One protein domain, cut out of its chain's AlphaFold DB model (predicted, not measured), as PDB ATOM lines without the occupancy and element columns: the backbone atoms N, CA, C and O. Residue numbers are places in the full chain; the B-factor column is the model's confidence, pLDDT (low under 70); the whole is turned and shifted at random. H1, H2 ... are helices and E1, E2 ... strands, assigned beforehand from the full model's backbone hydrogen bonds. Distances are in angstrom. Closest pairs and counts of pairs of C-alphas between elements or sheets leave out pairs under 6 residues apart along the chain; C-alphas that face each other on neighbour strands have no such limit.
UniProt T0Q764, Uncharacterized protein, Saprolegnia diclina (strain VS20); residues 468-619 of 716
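This is residues 468 to 619 of the 716 residues of an uncharacterized protein of Saprolegnia diclina (strain VS20) (UniProt T0Q764). A twisted sheet of four strands, E1 to E4, has the last part of a very long helix, H4, slanting over one face; the rest of H4 runs beyond the sheet and makes, with H3, a helical hairpin, an arm that gives the length. Two short helices, H1 and H2, pack on H4, H1 with H4's residues 602 to 609 and H2 with its residues 598 to 602; H1 is also on the sheet, H2 is not. The printed part has 152 residues, with four named helices and five named strands, E1 E2 E3 E4 H1 H2 H3 H4 E5. The sheet, ordered E1 E2 E3 E4, is an antiparallel meander, each strand the neighbour of the one before; the class is mixed, the whole loose, with a radius of gyration of the C-alphas of 18.9 A and spans of 61, 37 and 29 A.

Begin at E1, residues 468 to 475; beside it find E2, residues 478 to 486, with N 471 and O 482 within hydrogen-bond range at 3.0 A. E3, residues 491 to 498, follows with N 483 and O 495 at 2.9 A, then E4, residues 503 to 510, with N 494 and O 507 at 2.8 A. H1, residues 511 to 518, and the hub H4, residues 575 to 609, are on one face, in two layers; H4's height over the sheet is 5.4 A. They touch at Thr 518 and Ala 605, closest C-alphas 5.3 A apart. H2, residues 529 to 533, touches H4, closest C-alphas Met 531 and Cys 598, 5.4 A. H3, residues 550 to 571, touches H4's residues 577 to 591 at a shallow tilt of 31 degrees, opposite ways, closest C-alphas Trp 569 and Thr 577, 5.5 A. E5, residues 610 to 612, pairs with no named strand. Every O i to N i+4 pair is within hydrogen-bond range in H1, H2 and H3, and 30 of 31 in H4.

Find C-alpha 468 at (121.938, 95.113, 157.754), where E1 begins. H3 is 31.5 A long; H4 runs 51.6 A from C-alpha 575 at (91.609, 92.058, 145.104).

The printed part has no cut; the link from H2 to H3 is long, and residues 539 to 552 are among those under pLDDT 70.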
ATOM      1  N   VAL A 468     122.837  95.551 156.677       64.00
ATOM      2  CA  VAL A 468     121.938  95.113 157.754       64.00
ATOM      3  C   VAL A 468     121.180  96.300 158.344       64.00
ATOM      4  O   VAL A 468     119.972  96.238 158.576       64.00
ATOM      5  N   ARG A 469     121.888  97.409 158.614       74.25
ATOM      6  CA  ARG A 469     121.301  98.583 159.275       74.25
ATOM      7  C   ARG A 469     122.086  99.859 158.997       74.25
ATOM      8  O   ARG A 469     123.315  99.856 158.985       74.25
ATOM      9  N   GLN A 470     121.364 100.969 158.875       80.06
ATOM     10  CA  GLN A 470     121.911 102.323 158.953       80.06
ATOM     11  C   GLN A 470     121.304 103.053 160.154       80.06
ATOM     12  O   GLN A 470     120.152 102.813 160.520       80.06
ATOM     13  N   GLY A 471     122.070 103.942 160.778       82.19
ATOM     14  CA  GLY A 471     121.595 104.704 161.927       82.19
ATOM     15  C   GLY A 471     122.530 105.836 162.323       82.19
ATOM     16  O   GLY A 471     123.456 106.193 161.596       82.19
ATOM     17  N   ALA A 472     122.280 106.414 163.494       83.62
ATOM     18  CA  ALA A 472     123.167 107.388 164.112       83.62
ATOM     19  C   ALA A 472     123.534 106.935 165.527       83.62
ATOM     20  O   ALA A 472     122.683 106.426 166.250       83.62
ATOM     21  N   ALA A 473     124.792 107.119 165.909       87.69
ATOM     22  CA  ALA A 473     125.320 106.809 167.234       87.69
ATOM     23  C   ALA A 473     126.282 107.922 167.677       87.69
ATOM     24  O   ALA A 473     126.473 108.904 166.956       87.69
ATOM     25  N   ALA A 474     126.883 107.777 168.856       87.94
ATOM     26  CA  ALA A 474     127.945 108.658 169.319       87.94
ATOM     27  C   ALA A 474     129.227 107.857 169.570       87.94
ATOM     28  O   ALA A 474     129.180 106.840 170.254       87.94
ATOM     29  N   ILE A 475     130.354 108.337 169.042       87.12
ATOM     30  CA  ILE A 475     131.704 107.830 169.327       87.12
ATOM     31  C   ILE A 475     132.436 108.961 170.046       87.12
ATOM     32  O   ILE A 475     132.474 110.080 169.540       87.12
ATOM     33  N   GLN A 476     132.924 108.717 171.268       84.25
ATOM     34  CA  GLN A 476     133.557 109.742 172.122       84.25
ATOM     35  C   GLN A 476     132.758 111.063 172.234       84.25
ATOM     36  O   GLN A 476     133.319 112.152 172.286       84.25
ATOM     37  N   GLY A 477     131.424 110.981 172.249       81.06
ATOM     38  CA  GLY A 477     130.543 112.154 172.329       81.06
ATOM     39  C   GLY A 477     130.284 112.874 170.998       81.06
ATOM     40  O   GLY A 477     129.376 113.699 170.940       81.06
ATOM     41  N   GLN A 478     130.982 112.532 169.909       84.75
ATOM     42  CA  GLN A 478     130.682 113.053 168.573       84.75
ATOM     43  C   GLN A 478     129.607 112.212 167.886       84.75
ATOM     44  O   GLN A 478     129.673 110.982 167.866       84.75
ATOM     45  N   ARG A 479     128.617 112.879 167.284       86.06
ATOM     46  CA  ARG A 479     127.545 112.216 166.535       86.06
ATOM     47  C   ARG A 479     128.087 111.664 165.217       86.06
ATOM     48  O   ARG A 479     128.576 112.420 164.383       86.06
ATOM     49  N   VAL A 480     127.907 110.367 165.000       84.75
ATOM     50  CA  VAL A 480     128.298 109.666 163.773       84.75
ATOM     51  C   VAL A 480     127.083 109.035 163.108       84.75
ATOM     52  O   VAL A 480     126.183 108.531 163.783       84.75
ATOM     53  N   ARG A 481     127.036 109.065 161.775       83.50
ATOM     54  CA  ARG A 481     126.114 108.231 160.993       83.50
ATOM     55  C   ARG A 481     126.824 106.934 160.678       83.50
ATOM     56  O   ARG A 481     127.950 106.976 160.201       83.50
ATOM     57  N   TYR A 482     126.196 105.802 160.938       86.00
ATOM     58  CA  TYR A 482     126.830 104.514 160.725       86.00
ATOM     59  C   TYR A 482     126.036 103.648 159.755       86.00
ATOM     60  O   TYR A 482     124.812 103.754 159.649       86.00
ATOM     61  N   SER A 483     126.750 102.739 159.108       82.88
ATOM     62  CA  SER A 483     126.190 101.596 158.403       82.88
ATOM     63  C   SER A 483     126.907 100.324 158.825       82.88
ATOM     64  O   SER A 483     128.137 100.318 158.882       82.88
ATOM     65  N   VAL A 484     126.142  99.263 159.075       83.31
ATOM     66  CA  VAL A 484     126.663  97.925 159.373       83.31
ATOM     67  C   VAL A 484     126.297  96.958 158.261       83.31
ATOM     68  O   VAL A 484     125.145  96.928 157.813       83.31
ATOM     69  N   ALA A 485     127.283  96.174 157.839       81.12
ATOM     70  CA  ALA A 485     127.133  95.081 156.892       81.12
ATOM     71  C   ALA A 485     127.735  93.793 157.468       81.12
ATOM     72  O   ALA A 485     128.716  93.846 158.216       81.12
ATOM     73  N   PHE A 486     127.149  92.652 157.107       73.94
ATOM     74  CA  PHE A 486     127.733  91.335 157.362       73.94
ATOM     75  C   PHE A 486     128.414  90.838 156.087       73.94
ATOM     76  O   PHE A 486     127.836  90.910 155.002       73.94
ATOM     77  N   GLY A 487     129.660  90.394 156.218       67.12
ATOM     78  CA  GLY A 487     130.401  89.711 155.167       67.12
ATOM     79  C   GLY A 487     130.127  88.209 155.177       67.12
ATOM     80  O   GLY A 487     129.719  87.647 156.196       67.12
ATOM     81  N   ASP A 488     130.401  87.558 154.048       61.84
ATOM     82  CA  ASP A 488     130.154  86.123 153.846       61.84
ATOM     83  C   ASP A 488     130.986  85.247 154.812       61.84
ATOM     84  O   ASP A 488     130.521  84.210 155.281       61.84
ATOM     85  N   ASP A 489     132.162  85.731 155.230       63.75
ATOM     86  CA  ASP A 489     133.074  85.067 156.177       63.75
ATOM     87  C   ASP A 489     132.714  85.302 157.660       63.75
ATOM     88  O   ASP A 489     133.578  85.251 158.538       63.75
ATOM     89  N   ARG A 490     131.449  85.619 157.975       70.75
ATOM     90  CA  ARG A 490     131.005  85.994 159.339       70.75
ATOM     91  C   ARG A 490     131.793  87.161 159.931       70.75
ATOM     92  O   ARG A 490     132.039  87.223 161.140       70.75
ATOM     93  N   SER A 491     132.180  88.100 159.082       79.00
ATOM     94  CA  SER A 491     132.748  89.378 159.489       79.00
ATOM     95  C   SER A 491     131.651  90.434 159.562       79.00
ATOM     96  O   SER A 491     130.663  90.395 158.832       79.00
ATOM     97  N   MET A 492     131.804  91.384 160.473       85.00
ATOM     98  CA  MET A 492     130.963  92.566 160.568       85.00
ATOM     99  C   MET A 492     131.819  93.784 160.242       85.00
ATOM    100  O   MET A 492     132.873  93.984 160.848       85.00
ATOM    101  N   GLU A 493     131.357  94.590 159.287       86.94
ATOM    102  CA  GLU A 493     131.974  95.861 158.914       86.94
ATOM    103  C   GLU A 493     131.072  97.020 159.357       86.94
ATOM    104  O   GLU A 493     129.927  97.156 158.916       86.94
ATOM    105  N   LEU A 494     131.613  97.884 160.213       87.12
ATOM    106  CA  LEU A 494     131.031  99.154 160.623       87.12
ATOM    107  C   LEU A 494     131.718 100.281 159.850       87.12
ATOM    108  O   LEU A 494     132.906 100.544 160.025       87.12
ATOM    109  N   THR A 495     130.952 101.007 159.042       87.00
ATOM    110  CA  THR A 495     131.399 102.280 158.463       87.00
ATOM    111  C   THR A 495     130.745 103.423 159.222       87.00
ATOM    112  O   THR A 495     129.519 103.493 159.284       87.00
ATOM    113  N   ALA A 496     131.547 104.322 159.787       85.00
ATOM    114  CA  ALA A 496     131.093 105.521 160.480       85.00
ATOM    115  C   ALA A 496     131.469 106.771 159.674       85.00
ATOM    116  O   ALA A 496     132.633 107.011 159.366       85.00
ATOM    117  N   TYR A 497     130.473 107.579 159.336       84.31
ATOM    118  CA  TYR A 497     130.624 108.905 158.759       84.31
ATOM    119  C   TYR A 497     130.455 109.954 159.855       84.31
ATOM    120  O   TYR A 497     129.417 110.004 160.525       84.31
ATOM    121  N   VAL A 498     131.467 110.798 160.023       81.81
ATOM    122  CA  VAL A 498     131.459 111.917 160.966       81.81
ATOM    123  C   VAL A 498     131.039 113.174 160.195       81.81
ATOM    124  O   VAL A 498     131.820 113.669 159.383       81.81
ATOM    125  N   PRO A 499     129.831 113.730 160.415       75.00
ATOM    126  CA  PRO A 499     129.364 114.884 159.646       75.00
ATOM    127  C   PRO A 499     130.208 116.144 159.872       75.00
ATOM    128  O   PRO A 499     130.359 116.944 158.957       75.00
ATOM    129  N   ALA A 500     130.769 116.312 161.075       73.19
ATOM    130  CA  ALA A 500     131.543 117.498 161.444       73.19
ATOM    131  C   ALA A 500     132.851 117.631 160.647       73.19
ATOM    132  O   ALA A 500     133.232 118.731 160.268       73.19
ATOM    133  N   THR A 501     133.521 116.514 160.373       77.25
ATOM    134  CA  THR A 501     134.799 116.464 159.646       77.25
ATOM    135  C   THR A 501     134.636 115.974 158.208       77.25
ATOM    136  O   THR A 501     135.601 115.956 157.452       77.25
ATOM    137  N   SER A 502     133.428 115.550 157.817       73.69
ATOM    138  CA  SER A 502     133.142 114.877 156.542       73.69
ATOM    139  C   SER A 502     134.020 113.648 156.264       73.69
ATOM    140  O   SER A 502     134.170 113.229 155.118       73.69
ATOM    141  N   THR A 503     134.574 113.028 157.308       75.88
ATOM    142  CA  THR A 503     135.432 111.849 157.184       75.88
ATOM    143  C   THR A 503     134.622 110.567 157.306       75.88
ATOM    144  O   THR A 503     133.707 110.459 158.128       75.88
ATOM    145  N   THR A 504     134.990 109.566 156.507       79.62
ATOM    146  CA  THR A 504     134.497 108.193 156.661       79.62
ATOM    147  C   THR A 504     135.582 107.341 157.294       79.62
ATOM    148  O   THR A 504     136.741 107.410 156.898       79.62
ATOM    149  N   MET A 505     135.198 106.554 158.288       80.19
ATOM    150  CA  MET A 505     136.075 105.648 159.016       80.19
ATOM    151  C   MET A 505     135.466 104.255 159.009       80.19
ATOM    152  O   MET A 505     134.243 104.104 158.937       80.19
ATOM    153  N   ARG A 506     136.319 103.235 159.066       83.19
ATOM    154  CA  ARG A 506     135.896 101.834 159.016       83.19
ATOM    155  C   ARG A 506     136.467 101.059 160.190       83.19
ATOM    156  O   ARG A 506     137.591 101.306 160.617       83.19
ATOM    157  N   PHE A 507     135.671 100.123 160.681       85.88
ATOM    158  CA  PHE A 507     136.042  99.139 161.682       85.88
ATOM    159  C   PHE A 507     135.477  97.788 161.252       85.88
ATOM    160  O   PHE A 507     134.321  97.713 160.839       85.88
ATOM    161  N   ALA A 508     136.279  96.732 161.342       84.62
ATOM    162  CA  ALA A 508     135.849  95.381 161.017       84.62
ATOM    163  C   ALA A 508     136.299  94.410 162.109       84.62
ATOM    164  O   ALA A 508     137.403  94.529 162.636       84.62
ATOM    165  N   CYS A 509     135.437  93.456 162.446       83.81
ATOM    166  CA  CYS A 509     135.747  92.363 163.368       83.81
ATOM    167  C   CYS A 509     134.908  91.127 163.014       83.81
ATOM    168  O   CYS A 509     133.990  91.215 162.199       83.81
ATOM    169  N   SER A 510     135.203  89.968 163.603       83.81
ATOM    170  CA  SER A 510     134.340  88.795 163.433       83.81
ATOM    171  C   SER A 510     133.023  88.962 164.201       83.81
ATOM    172  O   SER A 510     132.962  89.665 165.213       83.81
ATOM    173  N   LEU A 511     131.961  88.289 163.748       81.81
ATOM    174  CA  LEU A 511     130.670  88.256 164.441       81.81
ATOM    175  C   LEU A 511     130.788  87.775 165.902       81.81
ATOM    176  O   LEU A 511     130.211  88.438 166.766       81.81
ATOM    177  N   PRO A 512     131.559  86.714 166.234       82.12
ATOM    178  CA  PRO A 512     131.800  86.326 167.625       82.12
ATOM    179  C   PRO A 512     132.436  87.440 168.462       82.12
ATOM    180  O   PRO A 512     131.964  87.742 169.556       82.12
ATOM    181  N   THR A 513     133.460  88.113 167.929       86.25
ATOM    182  CA  THR A 513     134.105  89.238 168.616       86.25
ATOM    183  C   THR A 513     133.125  90.392 168.819       86.25
ATOM    184  O   THR A 513     133.057  90.951 169.911       86.25
ATOM    185  N   TRP A 514     132.295  90.709 167.823       87.69
ATOM    186  CA  TRP A 514     131.248  91.717 167.977       87.69
ATOM    187  C   TRP A 514     130.231  91.347 169.064       87.69
ATOM    188  O   TRP A 514     129.857  92.204 169.869       87.69
ATOM    189  N   CYS A 515     129.822  90.075 169.131       86.88
ATOM    190  CA  CYS A 515     128.924  89.580 170.172       86.88
ATOM    191  C   CYS A 515     129.534  89.784 171.558       86.88
ATOM    192  O   CYS A 515     128.861  90.337 172.421       86.88
ATOM    193  N   ILE A 516     130.809  89.435 171.768       88.00
ATOM    194  CA  ILE A 516     131.496  89.649 173.054       88.00
ATOM    195  C   ILE A 516     131.544  91.135 173.424       88.00
ATOM    196  O   ILE A 516     131.137  91.521 174.519       88.00
ATOM    197  N   LEU A 517     131.973  91.990 172.495       88.12
ATOM    198  CA  LEU A 517     132.141  93.425 172.749       88.12
ATOM    199  C   LEU A 517     130.820  94.144 173.062       88.12
ATOM    200  O   LEU A 517     130.837  95.215 173.668       88.12
ATOM    201  N   THR A 518     129.682  93.582 172.647       88.50
ATOM    202  CA  THR A 518     128.361  94.214 172.784       88.50
ATOM    203  C   THR A 518     127.453  93.592 173.840       88.50
ATOM    204  O   THR A 518     126.322  94.064 173.990       88.50
ATOM    205  N   LYS A 519     127.923  92.590 174.603       86.44
ATOM    206  CA  LYS A 519     127.115  91.935 175.656       86.44
ATOM    207  C   LYS A 519     126.686  92.889 176.753       86.44
ATOM    208  O   LYS A 519     125.576  92.775 177.267       86.44
ATOM    209  N   GLU A 520     127.561  93.829 177.087       83.06
ATOM    210  CA  GLU A 520     127.307  94.877 178.062       83.06
ATOM    211  C   GLU A 520     127.718  96.230 177.501       83.06
ATOM    212  O   GLU A 520     128.719  96.387 176.803       83.06
ATOM    213  N   SER A 521     126.918  97.236 177.833       77.06
ATOM    214  CA  SER A 521     127.293  98.631 177.622       77.06
ATOM    215  C   SER A 521     128.364  99.031 178.621       77.06
ATOM    216  O   SER A 521     128.165  98.876 179.825       77.06
ATOM    217  N   VAL A 522     129.444  99.641 178.133       76.06
ATOM    218  CA  VAL A 522     130.524 100.164 178.984       76.06
ATOM    219  C   VAL A 522     129.967 101.203 179.962       76.06
ATOM    220  O   VAL A 522     130.337 101.228 181.131       76.06
ATOM    221  N   ARG A 523     129.028 102.046 179.507       73.19
ATOM    222  CA  ARG A 523     128.482 103.144 180.324       73.19
ATOM    223  C   ARG A 523     127.385 102.710 181.285       73.19
ATOM    224  O   ARG A 523     127.332 103.192 182.409       73.19
ATOM    225  N   SER A 524     126.464 101.868 180.820       72.81
ATOM    226  CA  SER A 524     125.242 101.545 181.570       72.81
ATOM    227  C   SER A 524     125.260 100.171 182.235       72.81
ATOM    228  O   SER A 524     124.336  99.878 182.989       72.81
ATOM    229  N   LYS A 525     126.255  99.322 181.929       74.56
ATOM    230  CA  LYS A 525     126.345  97.909 182.350       74.56
ATOM    231  C   LYS A 525     125.064  97.097 182.104       74.56
ATOM    232  O   LYS A 525     124.831  96.069 182.727       74.56
ATOM    233  N   LYS A 526     124.197  97.555 181.193       76.81
ATOM    234  CA  LYS A 526     122.974  96.838 180.821       76.81
ATOM    235  C   LYS A 526     123.344  95.617 179.991       76.81
ATOM    236  O   LYS A 526     123.977  95.783 178.945       76.81
ATOM    237  N   ALA A 527     122.897  94.445 180.432       79.56
ATOM    238  CA  ALA A 527     122.991  93.210 179.670       79.56
ATOM    239  C   ALA A 527     122.171  93.325 178.376       79.56
ATOM    240  O   ALA A 527     121.029  93.787 178.386       79.56
ATOM    241  N   ARG A 528     122.770  92.928 177.253       83.75
ATOM    242  CA  ARG A 528     122.158  92.958 175.913       83.75
ATOM    243  C   ARG A 528     122.070  91.572 175.284       83.75
ATOM    244  O   ARG A 528     121.740  91.466 174.109       83.75
ATOM    245  N   HIS A 529     122.336  90.522 176.057       83.12
ATOM    246  CA  HIS A 529     122.328  89.147 175.566       83.12
ATOM    247  C   HIS A 529     120.971  88.752 174.960       83.12
ATOM    248  O   HIS A 529     120.934  88.240 173.849       83.12
ATOM    249  N   GLU A 530     119.854  89.109 175.602       79.44
ATOM    250  CA  GLU A 530     118.505  88.878 175.055       79.44
ATOM    251  C   GLU A 530     118.309  89.545 173.682       79.44
ATOM    252  O   GLU A 530     117.751  88.943 172.769       79.44
ATOM    253  N   MET A 531     118.847  90.757 173.493       82.38
ATOM    254  CA  MET A 531     118.807  91.454 172.202       82.38
ATOM    255  C   MET A 531     119.696  90.782 171.154       82.38
ATOM    256  O   MET A 531     119.390  90.869 169.972       82.38
ATOM    257  N   GLN A 532     120.803  90.152 171.558       83.31
ATOM    258  CA  GLN A 532     121.674  89.410 170.641       83.31
ATOM    259  C   GLN A 532     121.015  88.111 170.174       83.31
ATOM    260  O   GLN A 532     121.099  87.788 168.994       83.31
ATOM    261  N   VAL A 533     120.334  87.404 171.081       75.12
ATOM    262  CA  VAL A 533     119.579  86.179 170.777       75.12
ATOM    263  C   VAL A 533     118.382  86.475 169.868       75.12
ATOM    264  O   VAL A 533     118.060  85.665 169.005       75.12
ATOM    265  N   ALA A 534     117.762  87.650 170.017       73.31
ATOM    266  CA  ALA A 534     116.672  88.094 169.152       73.31
ATOM    267  C   ALA A 534     117.114  88.428 167.714       73.31
ATOM    268  O   ALA A 534     116.276  88.477 166.829       73.31
ATOM    269  N   VAL A 535     118.405  88.672 167.437       74.88
ATOM    270  CA  VAL A 535     118.862  88.925 166.059       74.88
ATOM    271  C   VAL A 535     119.117  87.586 165.352       74.88
ATOM    272  O   VAL A 535     120.054  86.876 165.736       74.88
ATOM    273  N   PRO A 536     118.365  87.252 164.285       67.06
ATOM    274  CA  PRO A 536     118.526  85.979 163.587       67.06
ATOM    275  C   PRO A 536     119.954  85.776 163.070       67.06
ATOM    276  O   PRO A 536     120.547  86.676 162.470       67.06
ATOM    277  N   GLY A 537     120.517  84.592 163.321       67.88
ATOM    278  CA  GLY A 537     121.839  84.192 162.830       67.88
ATOM    279  C   GLY A 537     123.045  84.933 163.428       67.88
ATOM    280  O   GLY A 537     124.165  84.654 162.991       67.88
ATOM    281  N   LEU A 538     122.851  85.836 164.403       72.12
ATOM    282  CA  LEU A 538     123.923  86.631 165.016       72.12
ATOM    283  C   LEU A 538     124.809  85.807 165.960       72.12
ATOM    284  O   LEU A 538     126.031  85.792 165.817       72.12
ATOM    285  N   ILE A 539     124.191  85.115 166.919       65.50
ATOM    286  CA  ILE A 539     124.866  84.127 167.763       65.50
ATOM    287  C   ILE A 539     124.718  82.781 167.064       65.50
ATOM    288  O   ILE A 539     123.608  82.335 166.800       65.50
ATOM    289  N   GLN A 540     125.832  82.117 166.761       59.94
ATOM    290  CA  GLN A 540     125.816  80.746 166.260       59.94
ATOM    291  C   GLN A 540     126.785  79.901 167.071       59.94
ATOM    292  O   GLN A 540     127.992  80.148 167.060       59.94
ATOM    293  N   HIS A 541     126.262  78.888 167.757       51.34
ATOM    294  CA  HIS A 541     127.097  77.935 168.479       51.34
ATOM    295  C   HIS A 541     127.901  77.072 167.488       51.34
ATOM    296  O   HIS A 541     127.396  76.743 166.409       51.34
ATOM    297  N   PRO A 542     129.140  76.669 167.820       42.28
ATOM    298  CA  PRO A 542     129.982  75.897 166.911       42.28
ATOM    299  C   PRO A 542     129.348  74.559 166.466       42.28
ATOM    300  O   PRO A 542     129.348  73.534 167.156       42.28
ATOM    301  N   GLY A 543     128.843  74.573 165.229       46.09
ATOM    302  CA  GLY A 543     128.591  73.430 164.355       46.09
ATOM    303  C   GLY A 543     127.204  72.778 164.392       46.09
ATOM    304  O   GLY A 543     127.130  71.618 164.011       46.09
ATOM    305  N   ASN A 544     126.145  73.446 164.840       41.44
ATOM    306  CA  ASN A 544     124.772  73.134 164.419       41.44
ATOM    307  C   ASN A 544     124.033  74.462 164.227       41.44
ATOM    308  O   ASN A 544     124.289  75.411 164.971       41.44
ATOM    309  N   ALA A 545     123.125  74.519 163.248       42.91
ATOM    310  CA  ALA A 545     122.092  75.545 163.230       42.91
ATOM    311  C   ALA A 545     121.350  75.459 164.571       42.91
ATOM    312  O   ALA A 545     120.951  74.368 164.989       42.91
ATOM    313  N   LEU A 546     121.231  76.584 165.275       46.69
ATOM    314  CA  LEU A 546     120.272  76.696 166.372       46.69
ATOM    315  C   LEU A 546     118.900  76.196 165.877       46.69
ATOM    316  O   LEU A 546     118.633  76.279 164.673       46.69
ATOM    317  N   PRO A 547     117.999  75.713 166.754       51.31
ATOM    318  CA  PRO A 547     116.590  75.810 166.409       51.31
ATOM    319  C   PRO A 547     116.354  77.277 166.006       51.31
ATOM    320  O   PRO A 547     116.749  78.155 166.783       51.31
ATOM    321  N   PRO A 548     115.842  77.547 164.791       56.16
ATOM    322  CA  PRO A 548     115.642  78.911 164.320       56.16
ATOM    323  C   PRO A 548     114.941  79.710 165.417       56.16
ATOM    324  O   PRO A 548     114.043  79.189 166.089       56.16
ATOM    325  N   SER A 549     115.414  80.935 165.664       60.91
ATOM    326  CA  SER A 549     114.776  81.812 166.656       60.91
ATOM    327  C   SER A 549     113.267  81.876 166.384       60.91
ATOM    328  O   SER A 549     112.843  81.676 165.245       60.91
ATOM    329  N   SER A 550     112.431  82.152 167.389       66.88
ATOM    330  CA  SER A 550     110.984  82.292 167.143       66.88
ATOM    331  C   SER A 550     110.705  83.291 166.015       66.88
ATOM    332  O   SER A 550     109.846  83.045 165.177       66.88
ATOM    333  N   GLU A 551     111.509  84.355 165.932       67.31
ATOM    334  CA  GLU A 551     111.471  85.332 164.844       67.31
ATOM    335  C   GLU A 551     111.888  84.745 163.487       67.31
ATOM    336  O   GLU A 551     111.283  85.077 162.476       67.31
ATOM    337  N   GLU A 552     112.894  83.871 163.435       68.75
ATOM    338  CA  GLU A 552     113.361  83.210 162.208       68.75
ATOM    339  C   GLU A 552     112.357  82.163 161.706       68.75
ATOM    340  O   GLU A 552     112.051  82.149 160.519       68.75
ATOM    341  N   VAL A 553     111.749  81.377 162.604       78.56
ATOM    342  CA  VAL A 553     110.634  80.469 162.270       78.56
ATOM    343  C   VAL A 553     109.446  81.250 161.719       78.56
ATOM    344  O   VAL A 553     108.865  80.860 160.707       78.56
ATOM    345  N   GLU A 554     109.081  82.359 162.367       80.12
ATOM    346  CA  GLU A 554     108.004  83.231 161.897       80.12
ATOM    347  C   GLU A 554     108.349  83.896 160.559       80.12
ATOM    348  O   GLU A 554     107.483  84.010 159.692       80.12
ATOM    349  N   LEU A 555     109.604  84.304 160.351       79.88
ATOM    350  CA  LEU A 555     110.057  84.910 159.102       79.88
ATOM    351  C   LEU A 555     110.052  83.897 157.953       79.88
ATOM    352  O   LEU A 555     109.614  84.240 156.855       79.88
ATOM    353  N   ASP A 556     110.486  82.662 158.199       81.38
ATOM    354  CA  ASP A 556     110.459  81.570 157.226       81.38
ATOM    355  C   ASP A 556     109.026  81.151 156.896       81.38
ATOM    356  O   ASP A 556     108.681  81.016 155.719       81.38
ATOM    357  N   ALA A 557     108.154  81.048 157.905       85.38
ATOM    358  CA  ALA A 557     106.729  80.803 157.710       85.38
ATOM    359  C   ALA A 557     106.064  81.927 156.897       85.38
ATOM    360  O   ALA A 557     105.287  81.652 155.984       85.38
ATOM    361  N   LEU A 558     106.407  83.193 157.163       85.88
ATOM    362  CA  LEU A 558     105.930  84.336 156.381       85.88
ATOM    363  C   LEU A 558     106.487  84.339 154.962       85.88
ATOM    364  O   LEU A 558     105.758  84.668 154.037       85.88
ATOM    365  N   ASN A 559     107.755  83.986 154.758       85.75
ATOM    366  CA  ASN A 559     108.336  83.898 153.420       85.75
ATOM    367  C   ASN A 559     107.670  82.783 152.602       85.75
ATOM    368  O   ASN A 559     107.384  82.998 151.425       85.75
ATOM    369  N   ALA A 560     107.369  81.642 153.227       88.19
ATOM    370  CA  ALA A 560     106.605  80.562 152.612       88.19
ATOM    371  C   ALA A 560     105.166  81.000 152.286       88.19
ATOM    372  O   ALA A 560     104.721  80.804 151.159       88.19
ATOM    373  N   ALA A 561     104.482  81.670 153.221       87.81
ATOM    374  CA  ALA A 561     103.130  82.199 153.019       87.81
ATOM    375  C   ALA A 561     103.073  83.291 151.935       87.81
ATOM    376  O   ALA A 561     102.130  83.355 151.148       87.81
ATOM    377  N   ILE A 562     104.098  84.149 151.863       89.19
ATOM    378  CA  ILE A 562     104.249  85.130 150.785       89.19
ATOM    379  C   ILE A 562     104.424  84.392 149.465       89.19
ATOM    380  O   ILE A 562     103.757  84.752 148.509       89.19
ATOM    381  N   ALA A 563     105.281  83.370 149.390       88.00
ATOM    382  CA  ALA A 563     105.485  82.616 148.156       88.00
ATOM    383  C   ALA A 563     104.184  81.956 147.664       88.00
ATOM    384  O   ALA A 563     103.838  82.125 146.497       88.00
ATOM    385  N   THR A 564     103.423  81.307 148.554       88.56
ATOM    386  CA  THR A 564     102.129  80.695 148.207       88.56
ATOM    387  C   THR A 564     101.101  81.734 147.761       88.56
ATOM    388  O   THR A 564     100.508  81.579 146.699       88.56
ATOM    389  N   SER A 565     100.951  82.841 148.498       86.44
ATOM    390  CA  SER A 565     100.019  83.926 148.143       86.44
ATOM    391  C   SER A 565     100.412  84.628 146.833       86.44
ATOM    392  O   SER A 565      99.560  85.039 146.048       86.44
ATOM    393  N   LEU A 566     101.713  84.739 146.544       88.06
ATOM    394  CA  LEU A 566     102.227  85.365 145.322       88.06
ATOM    395  C   LEU A 566     101.984  84.474 144.103       88.06
ATOM    396  O   LEU A 566     101.649  84.988 143.033       88.06
ATOM    397  N   ASP A 567     102.084  83.155 144.260       87.31
ATOM    398  CA  ASP A 567     101.710  82.198 143.221       87.31
ATOM    399  C   ASP A 567     100.186  82.153 143.007       87.31
ATOM    400  O   ASP A 567      99.738  82.209 141.861       87.31
ATOM    401  N   GLU A 568      99.381  82.204 144.073       84.94
ATOM    402  CA  GLU A 568      97.915  82.315 143.990       84.94
ATOM    403  C   GLU A 568      97.449  83.625 143.339       84.94
ATOM    404  O   GLU A 568      96.507  83.629 142.540       84.94
ATOM    405  N   TRP A 569      98.123  84.745 143.616       83.88
ATOM    406  CA  TRP A 569      97.868  86.029 142.961       83.88
ATOM    407  C   TRP A 569      98.268  86.010 141.481       83.88
ATOM    408  O   TRP A 569      97.591  86.605 140.638       83.88
ATOM    409  N   ARG A 570      99.353  85.302 141.128       86.44
ATOM    410  CA  ARG A 570      99.762  85.108 139.727       86.44
ATOM    411  C   ARG A 570      98.728  84.304 138.941       86.44
ATOM    412  O   ARG A 570      98.499  84.638 137.779       86.44
ATOM    413  N   THR A 571      98.108  83.294 139.552       84.50
ATOM    414  CA  THR A 571      97.074  82.461 138.914       84.50
ATOM    415  C   THR A 571      95.681  83.087 138.963       84.50
ATOM    416  O   THR A 571      94.910  82.949 138.016       84.50
ATOM    417  N   SER A 572      95.353  83.802 140.040       75.81
ATOM    418  CA  SER A 572      94.052  84.431 140.279       75.81
ATOM    419  C   SER A 572      94.235  85.857 140.809       75.81
ATOM    420  O   SER A 572      94.383  86.112 142.006       75.81
ATOM    421  N   ARG A 573      94.233  86.822 139.884       82.25
ATOM    422  CA  ARG A 573      94.376  88.253 140.197       82.25
ATOM    423  C   ARG A 573      93.074  88.817 140.754       82.25
ATOM    424  O   ARG A 573      92.339  89.514 140.058       82.25
ATOM    425  N   THR A 574      92.789  88.486 142.003       82.62
ATOM    426  CA  THR A 574      91.648  89.010 142.751       82.62
ATOM    427  C   THR A 574      92.120  90.085 143.737       82.62
ATOM    428  O   THR A 574      93.280  90.080 144.153       82.62
ATOM    429  N   PRO A 575      91.260  91.051 144.101       83.44
ATOM    430  CA  PRO A 575      91.609  92.058 145.104       83.44
ATOM    431  C   PRO A 575      91.900  91.427 146.474       83.44
ATOM    432  O   PRO A 575      92.791  91.884 147.176       83.44
ATOM    433  N   THR A 576      91.234  90.317 146.809       84.50
ATOM    434  CA  THR A 576      91.435  89.584 148.064       84.50
ATOM    435  C   THR A 576      92.836  88.982 148.178       84.50
ATOM    436  O   THR A 576      93.479  89.158 149.207       84.50
ATOM    437  N   THR A 577      93.364  88.359 147.114       82.81
ATOM    438  CA  THR A 577      94.732  87.799 147.130       82.81
ATOM    439  C   THR A 577      95.805  88.890 147.176       82.81
ATOM    440  O   THR A 577      96.865  88.698 147.768       82.81
ATOM    441  N   TYR A 578      95.540  90.065 146.597       81.69
ATOM    442  CA  TYR A 578      96.440  91.217 146.700       81.69
ATOM    443  C   TYR A 578      96.484  91.802 148.121       81.69
ATOM    444  O   TYR A 578      97.572  92.088 148.627       81.69
ATOM    445  N   ASP A 579      95.327  91.939 148.776       86.69
ATOM    446  CA  ASP A 579      95.232  92.445 150.149       86.69
ATOM    447  C   ASP A 579      95.918  91.500 151.150       86.69
ATOM    448  O   ASP A 579      96.660  91.957 152.024       86.69
ATOM    449  N   GLU A 580      95.751  90.183 150.989       88.06
ATOM    450  CA  GLU A 580      96.462  89.165 151.776       88.06
ATOM    451  C   GLU A 580      97.985  89.271 151.598       88.06
ATOM    452  O   GLU A 580      98.735  89.324 152.577       88.06
ATOM    453  N   LEU A 581      98.459  89.406 150.356       87.50
ATOM    454  CA  LEU A 581      99.880  89.564 150.050       87.50
ATOM    455  C   LEU A 581     100.459  90.863 150.636       87.50
ATOM    456  O   LEU A 581     101.581  90.885 151.158       87.50
ATOM    457  N   GLN A 582      99.685  91.951 150.609       88.12
ATOM    458  CA  GLN A 582     100.053  93.220 151.231       88.12
ATOM    459  C   GLN A 582     100.148  93.097 152.761       88.12
ATOM    460  O   GLN A 582     101.104  93.617 153.347       88.12
ATOM    461  N   GLN A 583      99.216  92.387 153.404       89.00
ATOM    462  CA  GLN A 583      99.245  92.115 154.846       89.00
ATOM    463  C   GLN A 583     100.452  91.253 155.241       89.00
ATOM    464  O   GLN A 583     101.160  91.594 156.192       89.00
ATOM    465  N   LEU A 584     100.762  90.202 154.478       88.19
ATOM    466  CA  LEU A 584     101.933  89.353 154.712       88.19
ATOM    467  C   LEU A 584     103.248  90.136 154.576       88.19
ATOM    468  O   LEU A 584     104.135  90.036 155.430       88.19
ATOM    469  N   HIS A 585     103.374  90.991 153.554       84.75
ATOM    470  CA  HIS A 585     104.531  91.880 153.424       84.75
ATOM    471  C   HIS A 585     104.603  92.936 154.536       84.75
ATOM    472  O   HIS A 585     105.709  93.278 154.968       84.75
ATOM    473  N   ALA A 586     103.469  93.460 155.011       83.56
ATOM    474  CA  ALA A 586     103.430  94.374 156.149       83.56
ATOM    475  C   ALA A 586     103.919  93.681 157.428       83.56
ATOM    476  O   ALA A 586     104.817  94.204 158.092       83.56
ATOM    477  N   ARG A 587     103.442  92.461 157.700       82.75
ATOM    478  CA  ARG A 587     103.860  91.658 158.854       82.75
ATOM    479  C   ARG A 587     105.345  91.291 158.805       82.75
ATOM    480  O   ARG A 587     106.059  91.467 159.788       82.75
ATOM    481  N   ARG A 588     105.856  90.896 157.632       82.31
ATOM    482  CA  ARG A 588     107.296  90.667 157.418       82.31
ATOM    483  C   ARG A 588     108.128  91.924 157.696       82.31
ATOM    484  O   ARG A 588     109.211  91.833 158.276       82.31
ATOM    485  N   ARG A 589     107.644  93.107 157.291       78.81
ATOM    486  CA  ARG A 589     108.313  94.392 157.572       78.81
ATOM    487  C   ARG A 589     108.298  94.741 159.059       78.81
ATOM    488  O   ARG A 589     109.252  95.365 159.511       78.81
ATOM    489  N   GLU A 590     107.250  94.393 159.801       79.75
ATOM    490  CA  GLU A 590     107.180  94.595 161.256       79.75
ATOM    491  C   GLU A 590     108.232  93.761 161.990       79.75
ATOM    492  O   GLU A 590     109.073  94.341 162.675       79.75
ATOM    493  N   LEU A 591     108.281  92.449 161.741       74.06
ATOM    494  CA  LEU A 591     109.296  91.555 162.319       74.06
ATOM    495  C   LEU A 591     110.725  91.974 161.936       74.06
ATOM    496  O   LEU A 591     111.625  92.060 162.771       74.06
ATOM    497  N   SER A 592     110.937  92.367 160.675       72.31
ATOM    498  CA  SER A 592     112.240  92.884 160.229       72.31
ATOM    499  C   SER A 592     112.628  94.200 160.923       72.31
ATOM    500  O   SER A 592     113.811  94.503 161.061       72.31
ATOM    501  N   LYS A 593     111.663  95.023 161.356       75.00
ATOM    502  CA  LYS A 593     111.951  96.259 162.104       75.00
ATOM    503  C   LYS A 593     112.374  95.967 163.540       75.00
ATOM    504  O   LYS A 593     113.160  96.748 164.076       75.00
ATOM    505  N   GLU A 594     111.863  94.908 164.159       73.12
ATOM    506  CA  GLU A 594     112.193  94.521 165.534       73.12
ATOM    507  C   GLU A 594     113.633  94.013 165.638       73.12
ATOM    508  O   GLU A 594     114.436  94.627 166.347       73.12
ATOM    509  N   SER A 595     114.026  93.049 164.804       71.62
ATOM    510  CA  SER A 595     115.427  92.605 164.693       71.62
ATOM    511  C   SER A 595     116.387  93.764 164.368       71.62
ATOM    512  O   SER A 595     117.439  93.932 164.991       71.62
ATOM    513  N   GLN A 596     115.999  94.667 163.461       72.38
ATOM    514  CA  GLN A 596     116.782  95.866 163.145       72.38
ATOM    515  C   GLN A 596     116.890  96.877 164.306       72.38
ATOM    516  O   GLN A 596     117.871  97.632 164.367       72.38
ATOM    517  N   ARG A 597     115.906  96.940 165.216       78.81
ATOM    518  CA  ARG A 597     115.990  97.746 166.450       78.81
ATOM    519  C   ARG A 597     117.014  97.144 167.409       78.81
ATOM    520  O   ARG A 597     117.845  97.893 167.924       78.81
ATOM    521  N   CYS A 598     117.029  95.822 167.572       81.88
ATOM    522  CA  CYS A 598     118.039  95.122 168.371       81.88
ATOM    523  C   CYS A 598     119.455  95.408 167.850       81.88
ATOM    524  O   CYS A 598     120.313  95.852 168.615       81.88
ATOM    525  N   VAL A 599     119.672  95.315 166.531       82.19
ATOM    526  CA  VAL A 599     120.960  95.659 165.898       82.19
ATOM    527  C   VAL A 599     121.385  97.098 166.205       82.19
ATOM    528  O   VAL A 599     122.557  97.337 166.485       82.19
ATOM    529  N   HIS A 600     120.466  98.072 166.202       85.62
ATOM    530  CA  HIS A 600     120.809  99.452 166.567       85.62
ATOM    531  C   HIS A 600     121.383  99.540 167.984       85.62
ATOM    532  O   HIS A 600     122.430 100.158 168.185       85.62
ATOM    533  N   HIS A 601     120.754  98.868 168.949       85.94
ATOM    534  CA  HIS A 601     121.286  98.808 170.301       85.94
ATOM    535  C   HIS A 601     122.670  98.149 170.316       85.94
ATOM    536  O   HIS A 601     123.597  98.730 170.867       85.94
ATOM    537  N   LEU A 602     122.895  97.032 169.635       87.88
ATOM    538  CA  LEU A 602     124.227  96.408 169.594       87.88
ATOM    539  C   LEU A 602     125.302  97.330 168.999       87.88
ATOM    540  O   LEU A 602     126.383  97.474 169.569       87.88
ATOM    541  N   VAL A 603     124.989  98.049 167.920       87.50
ATOM    542  CA  VAL A 603     125.925  99.014 167.324       87.50
ATOM    543  C   VAL A 603     126.233 100.167 168.273       87.50
ATOM    544  O   VAL A 603     127.383 100.578 168.374       87.50
ATOM    545  N   THR A 604     125.246 100.672 169.019       88.00
ATOM    546  CA  THR A 604     125.518 101.721 170.016       88.00
ATOM    547  C   THR A 604     126.462 101.246 171.123       88.00
ATOM    548  O   THR A 604     127.337 102.015 171.503       88.00
ATOM    549  N   ALA A 605     126.357  99.988 171.584       87.69
ATOM    550  CA  ALA A 605     127.312  99.419 172.550       87.69
ATOM    551  C   ALA A 605     128.722  99.336 171.962       87.69
ATOM    552  O   ALA A 605     129.688  99.678 172.636       87.69
ATOM    553  N   LEU A 606     128.844  98.928 170.697       89.56
ATOM    554  CA  LEU A 606     130.140  98.896 170.029       89.56
ATOM    555  C   LEU A 606     130.738 100.306 169.908       89.56
ATOM    556  O   LEU A 606     131.904 100.505 170.224       89.56
ATOM    557  N   CYS A 607     129.938 101.303 169.521       89.06
ATOM    558  CA  CYS A 607     130.376 102.697 169.422       89.06
ATOM    559  C   CYS A 607     130.847 103.288 170.762       89.06
ATOM    560  O   CYS A 607     131.710 104.160 170.756       89.06
ATOM    561  N   GLU A 608     130.330 102.809 171.900       88.56
ATOM    562  CA  GLU A 608     130.828 103.198 173.230       88.56
ATOM    563  C   GLU A 608     132.281 102.753 173.468       88.56
ATOM    564  O   GLU A 608     132.991 103.415 174.223       88.56
ATOM    565  N   ARG A 609     132.722 101.669 172.813       88.31
ATOM    566  CA  ARG A 609     134.089 101.126 172.890       88.31
ATOM    567  C   ARG A 609     135.038 101.702 171.840       88.31
ATOM    568  O   ARG A 609     136.242 101.497 171.941       88.31
ATOM    569  N   LEU A 610     134.534 102.402 170.825       89.69
ATOM    570  CA  LEU A 610     135.362 102.928 169.739       89.69
ATOM    571  C   LEU A 610     135.912 104.322 170.070       89.69
ATOM    572  O   LEU A 610     135.273 105.134 170.745       89.69
ATOM    573  N   ARG A 611     137.112 104.610 169.569       88.00
ATOM    574  CA  ARG A 611     137.825 105.884 169.727       88.00
ATOM    575  C   ARG A 611     138.388 106.342 168.385       88.00
ATOM    576  O   ARG A 611     138.759 105.519 167.549       88.00
ATOM    577  N   PHE A 612     138.447 107.652 168.165       83.12
ATOM    578  CA  PHE A 612     139.014 108.199 166.935       83.12
ATOM    579  C   PHE A 612     140.541 108.079 166.940       83.12
ATOM    580  O   PHE A 612     141.190 108.467 167.910       83.12
ATOM    581  N   GLN A 613     141.109 107.574 165.844       80.12
ATOM    582  CA  GLN A 613     142.551 107.553 165.609       80.12
ATOM    583  C   GLN A 613     142.899 108.483 164.436       80.12
ATOM    584  O   GLN A 613     142.098 108.669 163.517       80.12
ATOM    585  N   LEU A 614     144.100 109.070 164.456       66.69
ATOM    586  CA  LEU A 614     144.566 110.063 163.470       66.69
ATOM    587  C   LEU A 614     144.589 109.540 162.012       66.69
ATOM    588  O   LEU A 614     144.612 110.331 161.077       66.69
ATOM    589  N   SER A 615     144.549 108.221 161.800       60.59
ATOM    590  CA  SER A 615     144.759 107.534 160.515       60.59
ATOM    591  C   SER A 615     143.480 107.155 159.743       60.59
ATOM    592  O   SER A 615     143.520 106.272 158.891       60.59
ATOM    593  N   SER A 616     142.332 107.792 160.006       63.56
ATOM    594  CA  SER A 616     141.014 107.395 159.446       63.56
ATOM    595  C   SER A 616     140.530 105.990 159.865       63.56
ATOM    596  O   SER A 616     139.544 105.480 159.327       63.56
ATOM    597  N   ALA A 617     141.189 105.380 160.852       72.19
ATOM    598  CA  ALA A 617     140.783 104.141 161.503       72.19
ATOM    599  C   ALA A 617     140.122 104.430 162.861       72.19
ATOM    600  O   ALA A 617     140.363 105.469 163.483       72.19
ATOM    601  N   LEU A 618     139.275 103.508 163.320       81.50
ATOM    602  CA  LEU A 618     138.714 103.535 164.670       81.50
ATOM    603  C   LEU A 618     139.525 102.594 165.562       81.50
ATOM    604  O   LEU A 618     139.694 101.422 165.227       81.50
ATOM    605  N   ALA A 619     140.000 103.102 166.696       82.50
ATOM    606  CA  ALA A 619     140.628 102.298 167.736       82.50
ATOM    607  C   ALA A 619     139.548 101.673 168.630       82.50
ATOM    608  O   ALA A 619     138.532 102.308 168.911       82.50
TER     609      ALA A 619